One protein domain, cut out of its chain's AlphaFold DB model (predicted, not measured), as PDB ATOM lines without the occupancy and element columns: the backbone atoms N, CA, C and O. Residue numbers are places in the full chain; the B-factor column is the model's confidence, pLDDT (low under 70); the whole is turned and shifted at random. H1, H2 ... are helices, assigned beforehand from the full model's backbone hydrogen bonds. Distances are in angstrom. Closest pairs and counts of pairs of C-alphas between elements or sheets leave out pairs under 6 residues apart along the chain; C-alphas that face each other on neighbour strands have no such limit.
ATOM      1  N   LEU A 114     173.578 132.854 233.497       79.25
ATOM      2  CA  LEU A 114     172.250 133.477 233.548       79.25
ATOM      3  C   LEU A 114     171.346 132.885 234.637       79.25
ATOM      4  O   LEU A 114     170.528 133.607 235.196       79.25
ATOM      5  N   ASP A 115     171.501 131.597 234.963       79.31
ATOM      6  CA  ASP A 115     170.741 130.977 236.060       79.31
ATOM      7  C   ASP A 115     171.144 131.567 237.424       79.31
ATOM      8  O   ASP A 115     170.298 131.702 238.302       79.31
ATOM      9  N   GLU A 116     172.414 131.953 237.586       77.44
ATOM     10  CA  GLU A 116     172.970 132.470 238.847       77.44
ATOM     11  C   GLU A 116     172.794 133.993 238.994       77.44
ATOM     12  O   GLU A 116     172.835 134.522 240.103       77.44
ATOM     13  N   LEU A 117     172.594 134.713 237.881       77.69
ATOM     14  CA  LEU A 117     172.287 136.148 237.883       77.69
ATOM     15  C   LEU A 117     170.809 136.448 238.168       77.69
ATOM     16  O   LEU A 117     170.472 137.604 238.400       77.69
ATOM     17  N   GLY A 118     169.929 135.444 238.156       68.75
ATOM     18  CA  GLY A 118     168.507 135.595 238.469       68.75
ATOM     19  C   GLY A 118     168.132 135.103 239.872       68.75
ATOM     20  O   GLY A 118     168.795 134.254 240.460       68.75
ATOM     21  N   GLY A 119     167.006 135.588 240.405       65.38
ATOM     22  CA  GLY A 119     166.391 135.034 241.619       65.38
ATOM     23  C   GLY A 119     166.879 135.630 242.946       65.38
ATOM     24  O   GLY A 119     167.499 136.688 242.988       65.38
ATOM     25  N   GLU A 120     166.544 134.963 244.061       62.47
ATOM     26  CA  GLU A 120     166.722 135.506 245.424       62.47
ATOM     27  C   GLU A 120     168.187 135.818 245.781       62.47
ATOM     28  O   GLU A 120     168.424 136.753 246.541       62.47
ATOM     29  N   GLU A 121     169.166 135.077 245.250       60.88
ATOM     30  CA  GLU A 121     170.595 135.327 245.514       60.88
ATOM     31  C   GLU A 121     171.100 136.577 244.786       60.88
ATOM     32  O   GLU A 121     171.747 137.425 245.400       60.88
ATOM     33  N   ALA A 122     170.720 136.756 243.521       61.50
ATOM     34  CA  ALA A 122     171.010 137.965 242.760       61.50
ATOM     35  C   ALA A 122     170.293 139.203 243.325       61.50
ATOM     36  O   ALA A 122     170.873 140.287 243.404       61.50
ATOM     37  N   GLU A 123     169.046 139.043 243.784       60.78
ATOM     38  CA  GLU A 123     168.329 140.108 244.488       60.78
ATOM     39  C   GLU A 123     168.993 140.469 245.817       60.78
ATOM     40  O   GLU A 123     169.030 141.645 246.169       60.78
ATOM     41  N   MET A 124     169.529 139.495 246.555       60.03
ATOM     42  CA  MET A 124     170.243 139.751 247.808       60.03
ATOM     43  C   MET A 124     171.569 140.468 247.551       60.03
ATOM     44  O   MET A 124     171.844 141.470 248.209       60.03
ATOM     45  N   ALA A 125     172.322 140.036 246.533       59.22
ATOM     46  CA  ALA A 125     173.546 140.699 246.094       59.22
ATOM     47  C   ALA A 125     173.291 142.168 245.714       59.22
ATOM     48  O   ALA A 125     174.033 143.049 246.138       59.22
ATOM     49  N   CYS A 126     172.203 142.469 245.000       57.19
ATOM     50  CA  CYS A 126     171.854 143.851 244.653       57.19
ATOM     51  C   CYS A 126     171.181 144.653 245.770       57.19
ATOM     52  O   CYS A 126     171.320 145.871 245.798       57.19
ATOM     53  N   ALA A 127     170.445 144.015 246.680       56.59
ATOM     54  CA  ALA A 127     169.834 144.699 247.817       56.59
ATOM     55  C   ALA A 127     170.871 145.119 248.870       56.59
ATOM     56  O   ALA A 127     170.635 146.078 249.611       56.59
ATOM     57  N   GLU A 128     171.988 144.393 248.956       52.69
ATOM     58  CA  GLU A 128     173.120 144.731 249.821       52.69
ATOM     59  C   GLU A 128     174.156 145.623 249.124       52.69
ATOM     60  O   GLU A 128     174.826 146.396 249.812       52.69
ATOM     61  N   ALA A 129     174.243 145.585 247.790       52.16
ATOM     62  CA  ALA A 129     175.128 146.455 247.028       52.16
ATOM     63  C   ALA A 129     174.655 147.920 247.062       52.16
ATOM     64  O   ALA A 129     173.574 148.274 246.585       52.16
ATOM     65  N   GLU A 130     175.502 148.818 247.569       53.78
ATOM     66  CA  GLU A 130     175.438 150.223 247.156       53.78
ATOM     67  C   GLU A 130     175.864 150.309 245.674       53.78
ATOM     68  O   GLU A 130     176.548 149.411 245.183       53.78
ATOM     69  N   LEU A 131     175.457 151.349 244.931       54.94
ATOM     70  CA  LEU A 131     175.865 151.531 243.524       54.94
ATOM     71  C   LEU A 131     177.393 151.332 243.384       54.94
ATOM     72  O   LEU A 131     178.156 152.153 243.893       54.94
ATOM     73  N   GLY A 132     177.812 150.236 242.739       55.00
ATOM     74  CA  GLY A 132     179.218 149.852 242.545       55.00
ATOM     75  C   GLY A 132     179.767 148.716 243.432       55.00
ATOM     76  O   GLY A 132     180.916 148.337 243.238       55.00
ATOM     77  N   ASP A 133     178.991 148.147 244.364       67.25
ATOM     78  CA  ASP A 133     179.427 147.058 245.273       67.25
ATOM     79  C   ASP A 133     178.846 145.682 244.881       67.25
ATOM     80  O   ASP A 133     178.585 144.824 245.722       67.25
ATOM     81  N   TRP A 134     178.594 145.454 243.587       80.00
ATOM     82  CA  TRP A 134     178.193 144.126 243.122       80.00
ATOM     83  C   TRP A 134     179.380 143.164 243.201       80.00
ATOM     84  O   TRP A 134     180.493 143.491 242.783       80.00
ATOM     85  N   SER A 135     179.131 141.964 243.716       81.06
ATOM     86  CA  SER A 135     180.116 140.886 243.778       81.06
ATOM     87  C   SER A 135     179.618 139.675 242.994       81.06
ATOM     88  O   SER A 135     178.417 139.389 243.030       81.06
ATOM     89  N   PRO A 136     180.514 138.954 242.300       84.12
ATOM     90  CA  PRO A 136     180.137 137.746 241.590       84.12
ATOM     91  C   PRO A 136     179.650 136.673 242.569       84.12
ATOM     92  O   PRO A 136     180.124 136.628 243.707       84.12
ATOM     93  N   PRO A 137     178.739 135.785 242.137       83.44
ATOM     94  CA  PRO A 137     178.371 134.606 242.913       83.44
ATOM     95  C   PRO A 137     179.603 133.767 243.290       83.44
ATOM     96  O   PRO A 137     180.515 133.615 242.474       83.44
ATOM     97  N   GLU A 138     179.602 133.150 244.480       83.69
ATOM     98  CA  GLU A 138     180.710 132.286 244.939       83.69
ATOM     99  C   GLU A 138     181.011 131.171 243.918       83.69
ATOM    100  O   GLU A 138     182.167 130.848 243.655       83.69
ATOM    101  N   SER A 139     179.974 130.641 243.261       83.00
ATOM    102  CA  SER A 139     180.089 129.608 242.223       83.00
ATOM    103  C   SER A 139     180.941 130.040 241.023       83.00
ATOM    104  O   SER A 139     181.556 129.197 240.367       83.00
ATOM    105  N   TRP A 140     181.010 131.343 240.735       88.38
ATOM    106  CA  TRP A 140     181.862 131.898 239.684       88.38
ATOM    107  C   TRP A 140     183.303 132.067 240.159       88.38
ATOM    108  O   TRP A 140     184.225 131.910 239.364       88.38
ATOM    109  N   GLU A 141     183.510 132.377 241.439       85.31
ATOM    110  CA  GLU A 141     184.845 132.466 242.041       85.31
ATOM    111  C   GLU A 141     185.505 131.089 242.193       85.31
ATOM    112  O   GLU A 141     186.727 130.966 242.103       85.31
ATOM    113  N   GLU A 142     184.704 130.046 242.413       85.25
ATOM    114  CA  GLU A 142     185.161 128.657 242.518       85.25
ATOM    115  C   GLU A 142     185.402 127.982 241.156       85.25
ATOM    116  O   GLU A 142     185.932 126.867 241.109       85.25
ATOM    117  N   ALA A 143     185.014 128.630 240.057       86.00
ATOM    118  CA  ALA A 143     185.165 128.093 238.714       86.00
ATOM    119  C   ALA A 143     186.631 128.084 238.241       86.00
ATOM    120  O   ALA A 143     187.480 128.843 238.705       86.00
ATOM    121  N   ASP A 144     186.929 127.243 237.246       84.75
ATOM    122  CA  ASP A 144     188.258 127.182 236.618       84.75
ATOM    123  C   ASP A 144     188.598 128.437 235.782       84.75
ATOM    124  O   ASP A 144     189.757 128.655 235.419       84.75
ATOM    125  N   LEU A 145     187.595 129.260 235.463       84.81
ATOM    126  CA  LEU A 145     187.739 130.518 234.733       84.81
ATOM    127  C   LEU A 145     187.677 131.710 235.696       84.81
ATOM    128  O   LEU A 145     186.952 131.640 236.686       84.81
ATOM    129  N   PRO A 146     188.342 132.840 235.386       86.69
ATOM    130  CA  PRO A 146     188.157 134.068 236.152       86.69
ATOM    131  C   PRO A 146     186.675 134.457 236.203       86.69
ATOM    132  O   PRO A 146     186.009 134.462 235.165       86.69
ATOM    133  N   ALA A 147     186.165 134.852 237.372       88.69
ATOM    134  CA  ALA A 147     184.760 135.242 237.533       88.69
ATOM    135  C   ALA A 147     184.338 136.326 236.525       88.69
ATOM    136  O   ALA A 147     183.250 136.268 235.956       88.69
ATOM    137  N   ARG A 148     185.235 137.272 236.212       88.50
ATOM    138  CA  ARG A 148     184.996 138.293 235.183       88.50
ATOM    139  C   ARG A 148     184.817 137.700 233.785       88.50
ATOM    140  O   ARG A 148     183.985 138.200 233.046       88.50
ATOM    141  N   ALA A 149     185.512 136.620 233.419       87.00
ATOM    142  CA  ALA A 149     185.275 135.932 232.143       87.00
ATOM    143  C   ALA A 149     183.847 135.373 232.061       87.00
ATOM    144  O   ALA A 149     183.200 135.462 231.018       87.00
ATOM    145  N   ILE A 150     183.351 134.826 233.173       88.06
ATOM    146  CA  ILE A 150     181.982 134.319 233.290       88.06
ATOM    147  C   ILE A 150     180.987 135.479 233.177       88.06
ATOM    148  O   ILE A 150     180.030 135.386 232.412       88.06
ATOM    149  N   GLY A 151     181.270 136.605 233.839       89.69
ATOM    150  CA  GLY A 151     180.497 137.841 233.719       89.69
ATOM    151  C   GLY A 151     180.447 138.396 232.297       89.69
ATOM    152  O   GLY A 151     179.370 138.708 231.804       89.69
ATOM    153  N   LEU A 152     181.580 138.447 231.595       89.06
ATOM    154  CA  LEU A 152     181.644 138.881 230.197       89.06
ATOM    155  C   LEU A 152     180.821 137.985 229.277       89.06
ATOM    156  O   LEU A 152     180.089 138.480 228.425       89.06
ATOM    157  N   LYS A 153     180.889 136.667 229.481       87.94
ATOM    158  CA  LYS A 153     180.039 135.719 228.758       87.94
ATOM    159  C   LYS A 153     178.557 135.944 229.059       87.94
ATOM    160  O   LYS A 153     177.732 135.860 228.150       87.94
ATOM    161  N   ALA A 154     178.214 136.208 230.319       89.62
ATOM    162  CA  ALA A 154     176.846 136.503 230.726       89.62
ATOM    163  C   ALA A 154     176.332 137.768 230.037       89.62
ATOM    164  O   ALA A 154     175.281 137.734 229.410       89.62
ATOM    165  N   PHE A 155     177.116 138.846 230.087       89.44
ATOM    166  CA  PHE A 155     176.811 140.112 229.432       89.44
ATOM    167  C   PHE A 155     176.607 139.941 227.929       89.44
ATOM    168  O   PHE A 155     175.583 140.370 227.406       89.44
ATOM    169  N   ALA A 156     177.506 139.214 227.264       87.81
ATOM    170  CA  ALA A 156     177.359 138.917 225.846       87.81
ATOM    171  C   ALA A 156     176.102 138.103 225.527       87.81
ATOM    172  O   ALA A 156     175.395 138.376 224.562       87.81
ATOM    173  N   SER A 157     175.759 137.145 226.391       86.69
ATOM    174  CA  SER A 157     174.525 136.364 226.253       86.69
ATOM    175  C   SER A 157     173.259 137.205 226.463       86.69
ATOM    176  O   SER A 157     172.200 136.810 225.984       86.69
ATOM    177  N   MET A 158     173.365 138.353 227.146       87.56
ATOM    178  CA  MET A 158     172.281 139.326 227.327       87.56
ATOM    179  C   MET A 158     172.218 140.379 226.209       87.56
ATOM    180  O   MET A 158     171.523 141.374 226.351       87.56
ATOM    181  N   GLY A 159     172.930 140.186 225.098       83.69
ATOM    182  CA  GLY A 159     172.965 141.141 223.984       83.69
ATOM    183  C   GLY A 159     174.118 142.140 224.057       83.69
ATOM    184  O   GLY A 159     174.302 142.912 223.126       83.69
ATOM    185  N   GLY A 160     174.932 142.100 225.117       83.19
ATOM    186  CA  GLY A 160     176.194 142.835 225.151       83.19
ATOM    187  C   GLY A 160     176.060 144.354 225.245       83.19
ATOM    188  O   GLY A 160     177.027 145.077 225.000       83.19
ATOM    189  N   ASP A 161     174.881 144.834 225.628       84.56
ATOM    190  CA  ASP A 161     174.582 146.237 225.871       84.56
ATOM    191  C   ASP A 161     173.685 146.407 227.115       84.56
ATOM    192  O   ASP A 161     173.161 145.440 227.679       84.56
ATOM    193  N   PHE A 162     173.550 147.648 227.589       87.19
ATOM    194  CA  PHE A 162     172.790 147.952 228.805       87.19
ATOM    195  C   PHE A 162     171.295 147.621 228.670       87.19
ATOM    196  O   PHE A 162     170.719 147.052 229.594       87.19
ATOM    197  N   GLU A 163     170.678 147.933 227.525       87.31
ATOM    198  CA  GLU A 163     169.256 147.664 227.267       87.31
ATOM    199  C   GLU A 163     169.005 146.153 227.173       87.31
ATOM    200  O   GLU A 163     168.020 145.651 227.717       87.31
ATOM    201  N   GLY A 164     169.927 145.418 226.550       88.06
ATOM    202  CA  GLY A 164     169.923 143.959 226.524       88.06
ATOM    203  C   GLY A 164     169.963 143.346 227.928       88.06
ATOM    204  O   GLY A 164     169.115 142.515 228.266       88.06
ATOM    205  N   CYS A 165     170.868 143.827 228.789       89.19
ATOM    206  CA  CYS A 165     170.917 143.417 230.194       89.19
ATOM    207  C   CYS A 165     169.593 143.700 230.918       89.19
ATOM    208  O   CYS A 165     169.030 142.801 231.540       89.19
ATOM    209  N   GLU A 166     169.058 144.921 230.826       89.62
ATOM    210  CA  GLU A 166     167.795 145.269 231.488       89.62
ATOM    211  C   GLU A 166     166.635 144.397 230.999       89.62
ATOM    212  O   GLU A 166     165.811 143.955 231.801       89.62
ATOM    213  N   SER A 167     166.581 144.131 229.691       90.50
ATOM    214  CA  SER A 167     165.549 143.304 229.072       90.50
ATOM    215  C   SER A 167     165.597 141.857 229.565       90.50
ATOM    216  O   SER A 167     164.546 141.278 229.829       90.50
ATOM    217  N   GLU A 168     166.786 141.266 229.695       90.12
ATOM    218  CA  GLU A 168     166.936 139.899 230.214       90.12
ATOM    219  C   GLU A 168     166.665 139.819 231.720       90.12
ATOM    220  O   GLU A 168     166.116 138.832 232.220       90.12
ATOM    221  N   MET A 169     166.994 140.878 232.458       86.75
ATOM    222  CA  MET A 169     166.788 140.944 233.902       86.75
ATOM    223  C   MET A 169     165.355 141.347 234.297       86.75
ATOM    224  O   MET A 169     164.969 141.181 235.462       86.75
ATOM    225  N   ASP A 170     164.527 141.804 233.350       88.31
ATOM    226  CA  ASP A 170     163.119 142.133 233.586       88.31
ATOM    227  C   ASP A 170     162.339 140.921 234.121       88.31
ATOM    228  O   ASP A 170     162.267 139.848 233.522       88.31
ATOM    229  N   GLY A 171     161.749 141.089 235.305       83.94
ATOM    230  CA  GLY A 171     161.004 140.031 235.987       83.94
ATOM    231  C   GLY A 171     161.861 138.976 236.699       83.94
ATOM    232  O   GLY A 171     161.284 138.150 237.410       83.94
ATOM    233  N   ASN A 172     163.193 139.025 236.568       82.62
ATOM    234  CA  ASN A 172     164.137 138.173 237.302       82.62
ATOM    235  C   ASN A 172     164.704 138.857 238.557       82.62
ATOM    236  O   ASN A 172     165.056 138.166 239.514       82.62
ATOM    237  N   VAL A 173     164.750 140.194 238.568       82.19
ATOM    238  CA  VAL A 173     165.156 141.032 239.712       82.19
ATOM    239  C   VAL A 173     164.205 142.220 239.896       82.19
ATOM    240  O   VAL A 173     163.560 142.669 238.947       82.19
ATOM    241  N   ALA A 174     164.116 142.762 241.116       82.12
ATOM    242  CA  ALA A 174     163.230 143.885 241.436       82.12
ATOM    243  C   ALA A 174     163.557 145.202 240.707       82.12
ATOM    244  O   ALA A 174     162.641 145.970 240.401       82.12
ATOM    245  N   THR A 175     164.841 145.490 240.477       83.62
ATOM    246  CA  THR A 175     165.335 146.739 239.863       83.62
ATOM    247  C   THR A 175     166.409 146.430 238.813       83.62
ATOM    248  O   THR A 175     167.600 146.488 239.138       83.62
ATOM    249  N   PRO A 176     166.007 146.065 237.578       85.25
ATOM    250  CA  PRO A 176     166.935 145.690 236.507       85.25
ATOM    251  C   PRO A 176     167.975 146.769 236.187       85.25
ATOM    252  O   PRO A 176     169.146 146.448 236.020       85.25
ATOM    253  N   ASP A 177     167.584 148.045 236.212       85.94
ATOM    254  CA  ASP A 177     168.456 149.195 235.942       85.94
ATOM    255  C   ASP A 177     169.635 149.280 236.926       85.94
ATOM    256  O   ASP A 177     170.796 149.433 236.540       85.94
ATOM    257  N   GLN A 178     169.342 149.133 238.219       84.62
ATOM    258  CA  GLN A 178     170.348 149.171 239.280       84.62
ATOM    259  C   GLN A 178     171.218 147.917 239.272       84.62
ATOM    260  O   GLN A 178     172.427 148.021 239.473       84.62
ATOM    261  N   PHE A 179     170.616 146.752 239.008       86.44
ATOM    262  CA  PHE A 179     171.344 145.493 238.873       86.44
ATOM    263  C   PHE A 179     172.360 145.574 237.734       86.44
ATOM    264  O   PHE A 179     173.557 145.407 237.962       86.44
ATOM    265  N   CYS A 180     171.896 145.899 236.525       87.25
ATOM    266  CA  CYS A 180     172.741 145.987 235.341       87.25
ATOM    267  C   CYS A 180     173.811 147.064 235.505       87.25
ATOM    268  O   CYS A 180     174.959 146.844 235.132       87.25
ATOM    269  N   GLY A 181     173.478 148.192 236.139       86.00
ATOM    270  CA  GLY A 181     174.456 149.238 236.402       86.00
ATOM    271  C   GLY A 181     175.592 148.800 237.330       86.00
ATOM    272  O   GLY A 181     176.753 149.085 237.048       86.00
ATOM    273  N   ALA A 182     175.277 148.085 238.412       85.31
ATOM    274  CA  ALA A 182     176.286 147.590 239.348       85.31
ATOM    275  C   ALA A 182     177.084 146.404 238.768       85.31
ATOM    276  O   ALA A 182     178.293 146.304 238.974       85.31
ATOM    277  N   PHE A 183     176.428 145.539 237.994       87.19
ATOM    278  CA  PHE A 183     177.071 144.441 237.276       87.19
ATOM    279  C   PHE A 183     178.100 144.950 236.255       87.19
ATOM    280  O   PHE A 183     179.230 144.459 236.212       87.19
ATOM    281  N   LEU A 184     177.747 145.974 235.472       86.56
ATOM    282  CA  LEU A 184     178.646 146.570 234.481       86.56
ATOM    283  C   LEU A 184     179.779 147.364 235.134       86.56
ATOM    284  O   LEU A 184     180.916 147.260 234.677       86.56
ATOM    285  N   ASP A 185     179.524 148.065 236.244       85.00
ATOM    286  CA  ASP A 185     180.595 148.647 237.067       85.00
ATOM    287  C   ASP A 185     181.627 147.603 237.481       85.00
ATOM    288  O   ASP A 185     182.828 147.846 237.387       85.00
ATOM    289  N   TRP A 186     181.177 146.431 237.925       85.81
ATOM    290  CA  TRP A 186     182.076 145.363 238.337       85.81
ATOM    291  C   TRP A 186     182.843 144.756 237.150       85.81
ATOM    292  O   TRP A 186     184.065 144.572 237.232       85.81
ATOM    293  N   ILE A 187     182.164 144.488 236.025       85.75
ATOM    294  CA  ILE A 187     182.799 143.968 234.802       85.75
ATOM    295  C   ILE A 187     183.893 144.922 234.327       85.75
ATOM    296  O   ILE A 187     185.031 144.506 234.103       85.75
ATOM    297  N   PHE A 188     183.547 146.200 234.199       81.06
ATOM    298  CA  PHE A 188     184.424 147.227 233.659       81.06
ATOM    299  C   PHE A 188     185.302 147.877 234.723       81.06
ATOM    300  O   PHE A 188     186.018 148.818 234.415       81.06
ATOM    301  N   SER A 189     185.289 147.372 235.963       76.94
ATOM    302  CA  SER A 189     186.058 147.897 237.104       76.94
ATOM    303  C   SER A 189     185.916 149.411 237.307       76.94
ATOM    304  O   SER A 189     186.895 150.099 237.581       76.94
TER     305      SER A 189
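This is residues 114 to 189 of the 203 residues of an uncharacterized protein of Halorientalis persicus (UniProt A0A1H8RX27). Crossed helices form a small ring: H2, H3, H4 and H5 follow one another round it, short H1 covers one side and H6, the longest, the other. The 76 printed residues include six named helices, H1 to H6, and no named strand: all helix. It is compact, radius of gyration of the C-alphas 11.1 A, spanning 30 by 26 by 23 A.

H1, residues 114 to 117, begins at C-alpha 114 (172.250, 133.477, 233.548) and measures 5.1 A. H2 is 120 to 128, 12.1 A; H3 138 to 141, 5.1 A; H4 147 to 157, 15.3 A; H5 162 to 169, 10.5 A. H6, 176 to 187, 16.0 A, ends at C-alpha 187 (182.799, 143.968, 234.802).

H6, the hub, touches H5 with residues 176 to 181 alone, closest C-alphas Glu 166 and Pro 176, 5.1 A, at a steep tilt of 63 degrees, opposite ways. Every O i to N i+4 pair is within hydrogen-bond range in H2, H4, H5 and H6; H1 and H3 are too short for one.

The printed part has no cut and no long link; pLDDT is under 70 at residues 118 to 133.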